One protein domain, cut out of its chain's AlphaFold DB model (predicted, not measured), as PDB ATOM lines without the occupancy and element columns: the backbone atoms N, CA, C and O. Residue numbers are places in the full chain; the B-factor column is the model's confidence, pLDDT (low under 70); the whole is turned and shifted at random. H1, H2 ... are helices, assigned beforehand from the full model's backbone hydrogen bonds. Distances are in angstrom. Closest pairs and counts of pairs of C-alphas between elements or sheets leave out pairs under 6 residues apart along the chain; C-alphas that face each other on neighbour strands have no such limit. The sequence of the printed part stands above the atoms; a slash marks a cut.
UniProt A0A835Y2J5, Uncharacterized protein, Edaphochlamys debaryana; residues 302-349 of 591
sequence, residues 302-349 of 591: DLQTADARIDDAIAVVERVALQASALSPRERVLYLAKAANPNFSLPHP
ATOM      1  N   ASP A 302      14.550 -37.632   7.869       84.88
ATOM      2  CA  ASP A 302      15.948 -37.263   8.129       84.88
ATOM      3  C   ASP A 302      16.510 -38.002   9.357       84.88
ATOM      4  O   ASP A 302      17.586 -38.598   9.270       84.88
ATOM      5  N   LEU A 303      15.752 -38.056  10.457       82.12
ATOM      6  CA  LEU A 303      16.106 -38.787  11.679       82.12
ATOM      7  C   LEU A 303      16.207 -40.297  11.438       82.12
ATOM      8  O   LEU A 303      17.185 -40.905  11.856       82.12
ATOM      9  N   GLN A 304      15.285 -40.891  10.673       82.06
ATOM     10  CA  GLN A 304      15.361 -42.319  10.326       82.06
ATOM     11  C   GLN A 304      16.644 -42.656   9.541       82.06
ATOM     12  O   GLN A 304      17.286 -43.675   9.797       82.06
ATOM     13  N   THR A 305      17.077 -41.779   8.625       87.75
ATOM     14  CA  THR A 305      18.382 -41.939   7.957       87.75
ATOM     15  C   THR A 305      19.585 -41.625   8.847       87.75
ATOM     16  O   THR A 305      20.685 -42.076   8.534       87.75
ATOM     17  N   ALA A 306      19.416 -40.867   9.934       84.62
ATOM     18  CA  ALA A 306      20.467 -40.641  10.920       84.62
ATOM     19  C   ALA A 306      20.655 -41.876  11.815       84.62
ATOM     20  O   ALA A 306      21.784 -42.340  11.945       84.62
ATOM     21  N   ASP A 307      19.569 -42.454  12.332       85.75
ATOM     22  CA  ASP A 307      19.598 -43.659  13.171       85.75
ATOM     23  C   ASP A 307      20.230 -44.843  12.424       85.75
ATOM     24  O   ASP A 307      21.177 -45.447  12.921       85.75
ATOM     25  N   ALA A 308      19.833 -45.086  11.168       87.94
ATOM     26  CA  ALA A 308      20.451 -46.126  10.335       87.94
ATOM     27  C   ALA A 308      21.973 -45.929  10.146       87.94
ATOM     28  O   ALA A 308      22.736 -46.892  10.165       87.94
ATOM     29  N   ARG A 309      22.443 -44.677  10.012       89.81
ATOM     30  CA  ARG A 309      23.883 -44.362   9.921       89.81
ATOM     31  C   ARG A 309      24.610 -44.527  11.257       89.81
ATOM     32  O   ARG A 309      25.805 -44.817  11.254       89.81
ATOM     33  N   ILE A 310      23.923 -44.311  12.378       88.75
ATOM     34  CA  ILE A 310      24.462 -44.537  13.724       88.75
ATOM     35  C   ILE A 310      24.621 -46.041  13.963       88.75
ATOM     36  O   ILE A 310      25.701 -46.463  14.374       88.75
ATOM     37  N   ASP A 311      23.615 -46.849  13.628       91.81
ATOM     38  CA  ASP A 311      23.674 -48.311  13.734       91.81
ATOM     39  C   ASP A 311      24.776 -48.906  12.837       91.81
ATOM     40  O   ASP A 311      25.585 -49.710  13.310       91.81
ATOM     41  N   ASP A 312      24.902 -48.448  11.584       91.50
ATOM     42  CA  ASP A 312      26.013 -48.824  10.694       91.50
ATOM     43  C   ASP A 312      27.385 -48.457  11.294       91.50
ATOM     44  O   ASP A 312      28.329 -49.253  11.254       91.50
ATOM     45  N   ALA A 313      27.516 -47.264  11.887       85.31
ATOM     46  CA  ALA A 313      28.754 -46.832  12.530       85.31
ATOM     47  C   ALA A 313      29.093 -47.681  13.768       85.31
ATOM     48  O   ALA A 313      30.256 -48.051  13.953       85.31
ATOM     49  N   ILE A 314      28.097 -48.043  14.584       88.25
ATOM     50  CA  ILE A 314      28.261 -48.950  15.730       88.25
ATOM     51  C   ILE A 314      28.710 -50.332  15.245       88.25
ATOM     52  O   ILE A 314      29.712 -50.846  15.741       88.25
ATOM     53  N   ALA A 315      28.067 -50.897  14.220       91.12
ATOM     54  CA  ALA A 315      28.435 -52.197  13.657       91.12
ATOM     55  C   ALA A 315      29.867 -52.223  13.083       91.12
ATOM     56  O   ALA A 315      30.564 -53.240  13.172       91.12
ATOM     57  N   VAL A 316      30.347 -51.106  12.521       85.69
ATOM     58  CA  VAL A 316      31.753 -50.950  12.106       85.69
ATOM     59  C   VAL A 316      32.687 -50.894  13.319       85.69
ATOM     60  O   VAL A 316      33.709 -51.584  13.316       85.69
ATOM     61  N   VAL A 317      32.347 -50.135  14.365       80.31
ATOM     62  CA  VAL A 317      33.146 -50.052  15.602       80.31
ATOM     63  C   VAL A 317      33.236 -51.409  16.301       80.31
ATOM     64  O   VAL A 317      34.336 -51.816  16.670       80.31
ATOM     65  N   GLU A 318      32.133 -52.149  16.428       85.94
ATOM     66  CA  GLU A 318      32.120 -53.496  17.011       85.94
ATOM     67  C   GLU A 318      32.965 -54.478  16.192       85.94
ATOM     68  O   GLU A 318      33.780 -55.209  16.757       85.94
ATOM     69  N   ARG A 319      32.858 -54.452  14.856       86.38
ATOM     70  CA  ARG A 319      33.685 -55.286  13.968       86.38
ATOM     71  C   ARG A 319      35.176 -54.991  14.134       86.38
ATOM     72  O   ARG A 319      35.967 -55.923  14.269       86.38
ATOM     73  N   VAL A 320      35.551 -53.711  14.157       83.12
ATOM     74  CA  VAL A 320      36.937 -53.274  14.382       83.12
ATOM     75  C   VAL A 320      37.407 -53.680  15.779       83.12
ATOM     76  O   VAL A 320      38.516 -54.188  15.904       83.12
ATOM     77  N   ALA A 321      36.580 -53.530  16.815       76.38
ATOM     78  CA  ALA A 321      36.915 -53.905  18.187       76.38
ATOM     79  C   ALA A 321      37.117 -55.422  18.355       76.38
ATOM     80  O   ALA A 321      38.084 -55.834  18.995       76.38
ATOM     81  N   LEU A 322      36.264 -56.251  17.743       85.69
ATOM     82  CA  LEU A 322      36.393 -57.713  17.747       85.69
ATOM     83  C   LEU A 322      37.641 -58.184  16.985       85.69
ATOM     84  O   LEU A 322      38.372 -59.043  17.466       85.69
ATOM     85  N   GLN A 323      37.938 -57.596  15.825       82.62
ATOM     86  CA  GLN A 323      39.176 -57.898  15.093       82.62
ATOM     87  C   GLN A 323      40.415 -57.452  15.880       82.62
ATOM     88  O   GLN A 323      41.403 -58.177  15.967       82.62
ATOM     89  N   ALA A 324      40.349 -56.279  16.508       79.94
ATOM     90  CA  ALA A 324      41.416 -55.724  17.325       79.94
ATOM     91  C   ALA A 324      41.648 -56.533  18.619       79.94
ATOM     92  O   ALA A 324      42.789 -56.618  19.081       79.94
ATOM     93  N   SER A 325      40.615 -57.157  19.202       86.62
ATOM     94  CA  SER A 325      40.729 -57.949  20.436       86.62
ATOM     95  C   SER A 325      41.507 -59.258  20.244       86.62
ATOM     96  O   SER A 325      42.235 -59.655  21.153       86.62
ATOM     97  N   ALA A 326      41.438 -59.867  19.057       87.62
ATOM     98  CA  ALA A 326      42.198 -61.069  18.703       87.62
ATOM     99  C   ALA A 326      43.697 -60.810  18.430       87.62
ATOM    100  O   ALA A 326      44.492 -61.746  18.405       87.62
ATOM    101  N   LEU A 327      44.092 -59.549  18.223       89.81
ATOM    102  CA  LEU A 327      45.478 -59.149  17.974       89.81
ATOM    103  C   LEU A 327      46.253 -58.914  19.279       89.81
ATOM    104  O   LEU A 327      45.680 -58.478  20.289       89.81
ATOM    105  N   SER A 328      47.577 -59.114  19.234       89.56
ATOM    106  CA  SER A 328      48.469 -58.731  20.337       89.56
ATOM    107  C   SER A 328      48.364 -57.224  20.631       89.56
ATOM    108  O   SER A 328      48.046 -56.454  19.721       89.56
ATOM    109  N   PRO A 329      48.646 -56.735  21.857       84.31
ATOM    110  CA  PRO A 329      48.449 -55.319  22.200       84.31
ATOM    111  C   PRO A 329      49.172 -54.343  21.254       84.31
ATOM    112  O   PRO A 329      48.620 -53.307  20.879       84.31
ATOM    113  N   ARG A 330      50.373 -54.704  20.789       82.56
ATOM    114  CA  ARG A 330      51.120 -53.957  19.772       82.56
ATOM    115  C   ARG A 330      50.409 -53.907  18.421       82.56
ATOM    116  O   ARG A 330      50.292 -52.837  17.826       82.56
ATOM    117  N   GLU A 331      49.977 -55.060  17.919       88.38
ATOM    118  CA  GLU A 331      49.273 -55.178  16.639       88.38
ATOM    119  C   GLU A 331      47.909 -54.498  16.700       88.38
ATOM    120  O   GLU A 331      47.529 -53.835  15.745       88.38
ATOM    121  N   ARG A 332      47.228 -54.556  17.847       86.81
ATOM    122  CA  ARG A 332      45.993 -53.828  18.149       86.81
ATOM    123  C   ARG A 332      46.179 -52.320  18.003       86.81
ATOM    124  O   ARG A 332      45.408 -51.677  17.297       86.81
ATOM    125  N   VAL A 333      47.227 -51.751  18.609       86.69
ATOM    126  CA  VAL A 333      47.542 -50.316  18.478       86.69
ATOM    127  C   VAL A 333      47.923 -49.956  17.040       86.69
ATOM    128  O   VAL A 333      47.460 -48.939  16.528       86.69
ATOM    129  N   LEU A 334      48.712 -50.790  16.356       88.12
ATOM    130  CA  LEU A 334      49.047 -50.601  14.938       88.12
ATOM    131  C   LEU A 334      47.810 -50.659  14.031       88.12
ATOM    132  O   LEU A 334      47.680 -49.836  13.129       88.12
ATOM    133  N   TYR A 335      46.906 -51.605  14.274       86.12
ATOM    134  CA  TYR A 335      45.682 -51.818  13.512       86.12
ATOM    135  C   TYR A 335      44.713 -50.645  13.681       86.12
ATOM    136  O   TYR A 335      44.294 -50.056  12.689       86.12
ATOM    137  N   LEU A 336      44.447 -50.226  14.924       85.69
ATOM    138  CA  LEU A 336      43.609 -49.061  15.224       85.69
ATOM    139  C   LEU A 336      44.207 -47.765  14.658       85.69
ATOM    140  O   LEU A 336      43.495 -46.970  14.046       85.69
ATOM    141  N   ALA A 337      45.520 -47.561  14.796       85.69
ATOM    142  CA  ALA A 337      46.183 -46.382  14.244       85.69
ATOM    143  C   ALA A 337      46.191 -46.376  12.705       85.69
ATOM    144  O   ALA A 337      46.059 -45.310  12.107       85.69
ATOM    145  N   LYS A 338      46.281 -47.549  12.059       90.19
ATOM    146  CA  LYS A 338      46.185 -47.686  10.599       90.19
ATOM    147  C   LYS A 338      44.751 -47.538  10.079       90.19
ATOM    148  O   LYS A 338      44.562 -46.994   8.997       90.19
ATOM    149  N   ALA A 339      43.749 -47.962  10.851       84.31
ATOM    150  CA  ALA A 339      42.338 -47.716  10.554       84.31
ATOM    151  C   ALA A 339      41.992 -46.217  10.637       84.31
ATOM    152  O   ALA A 339      41.269 -45.707   9.788       84.31
ATOM    153  N   ALA A 340      42.560 -45.495  11.611       85.19
ATOM    154  CA  ALA A 340      42.412 -44.043  11.731       85.19
ATOM    155  C   ALA A 340      43.261 -43.249  10.712       85.19
ATOM    156  O   ALA A 340      42.888 -42.147  10.316       85.19
ATOM    157  N   ASN A 341      44.417 -43.779  10.300       88.88
ATOM    158  CA  ASN A 341      45.299 -43.168   9.307       88.88
ATOM    159  C   ASN A 341      46.075 -44.256   8.530       88.88
ATOM    160  O   ASN A 341      47.045 -44.798   9.063       88.88
ATOM    161  N   PRO A 342      45.742 -44.539   7.256       88.25
ATOM    162  CA  PRO A 342      46.338 -45.651   6.507       88.25
ATOM    163  C   PRO A 342      47.851 -45.515   6.271       88.25
ATOM    164  O   PRO A 342      48.520 -46.523   6.036       88.25
ATOM    165  N   ASN A 343      48.397 -44.298   6.384       89.38
ATOM    166  CA  ASN A 343      49.828 -44.004   6.258       89.38
ATOM    167  C   ASN A 343      50.600 -44.150   7.584       89.38
ATOM    168  O   ASN A 343      51.810 -43.914   7.626       89.38
ATOM    169  N   PHE A 344      49.933 -44.509   8.686       88.44
ATOM    170  CA  PHE A 344      50.590 -44.693   9.975       88.44
ATOM    171  C   PHE A 344      51.452 -45.961   9.983       88.44
ATOM    172  O   PHE A 344      50.958 -47.080   9.838       88.44
ATOM    173  N   SER A 345      52.752 -45.787  10.218       85.38
ATOM    174  CA  SER A 345      53.689 -46.880  10.474       85.38
ATOM    175  C   SER A 345      54.483 -46.591  11.744       85.38
ATOM    176  O   SER A 345      55.149 -45.562  11.861       85.38
ATOM    177  N   LEU A 346      54.411 -47.496  12.723       84.50
ATOM    178  CA  LEU A 346      55.278 -47.431  13.896       84.50
ATOM    179  C   LEU A 346      56.549 -48.246  13.608       84.50
ATOM    180  O   LEU A 346      56.426 -49.447  13.347       84.50
ATOM    181  N   PRO A 347      57.761 -47.664  13.677       79.00
ATOM    182  CA  PRO A 347      58.988 -48.421  13.454       79.00
ATOM    183  C   PRO A 347      59.110 -49.560  14.473       79.00
ATOM    184  O   PRO A 347      58.853 -49.389  15.672       79.00
ATOM    185  N   HIS A 348      59.504 -50.741  13.996       74.69
ATOM    186  CA  HIS A 348      59.656 -51.922  14.844       74.69
ATOM    187  C   HIS A 348      60.824 -51.691  15.827       74.69
ATOM    188  O   HIS A 348      61.888 -51.246  15.392       74.69
ATOM    189  N   PRO A 349      60.726 -52.028  17.130       70.75
ATOM    190  CA  PRO A 349      61.794 -51.776  18.109       70.75
ATOM    191  C   PRO A 349      63.158 -52.383  17.743       70.75
ATOM    192  O   PRO A 349      64.193 -51.843  18.129       70.75
TER     193      PRO A 349
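This is residues 302 to 349 of the 591 residues of an uncharacterized protein of Edaphochlamys debaryana (UniProt A0A835Y2J5). A long straight helix, H1, makes most of the length, and a shorter helix, H2, folds back from its last turns to make a lopsided, V-like helical hairpin. The first part of H1, residues 302 to 319, sticks out as a free arm, and after H2 a tail without a named helix, residues 341 to 349, turns back and runs to the far end from Asp 302. The printed part has 48 residues with two named helices, H1 then H2, and no named strand; its class is all helix. It is only just loose, close to extended, with a radius of gyration of the C-alphas of 14.2 A and spans of 49 by 22 by 8 A.

Find C-alpha 302 at (15.948, -37.263, 8.129); from there H1, residues 302 to 325, runs 34.5 A to C-alpha 325 at (40.729, -57.949, 20.436). Next look at H2, residues 329 to 340, which runs 16.5 A from its first to its last C-alpha and ends at (42.412, -44.043, 11.731).

Look at residues 320 to 325 of H1 and residues 331 to 336 of H2: with these parts alone the two helices touch. Their closest C-alphas, those of Ala 324 and Arg 332, are 5.0 A apart. The helices run opposite ways at a shallow tilt of 30 degrees and form a helical hairpin. In H1 and H2 every O i to N i+4 pair is within hydrogen-bond range.

The two C-alphas farthest apart, those of Asp 302 and Pro 349, are 49.1 A apart. Without the stretch that stands free, residues 302 to 319, the body spans 24 by 20 by 6 A. The link from H1 to H2, 3 residues, is tight. The printed part has no cut; its mean pLDDT is 85.5, and no printed residue is under 70.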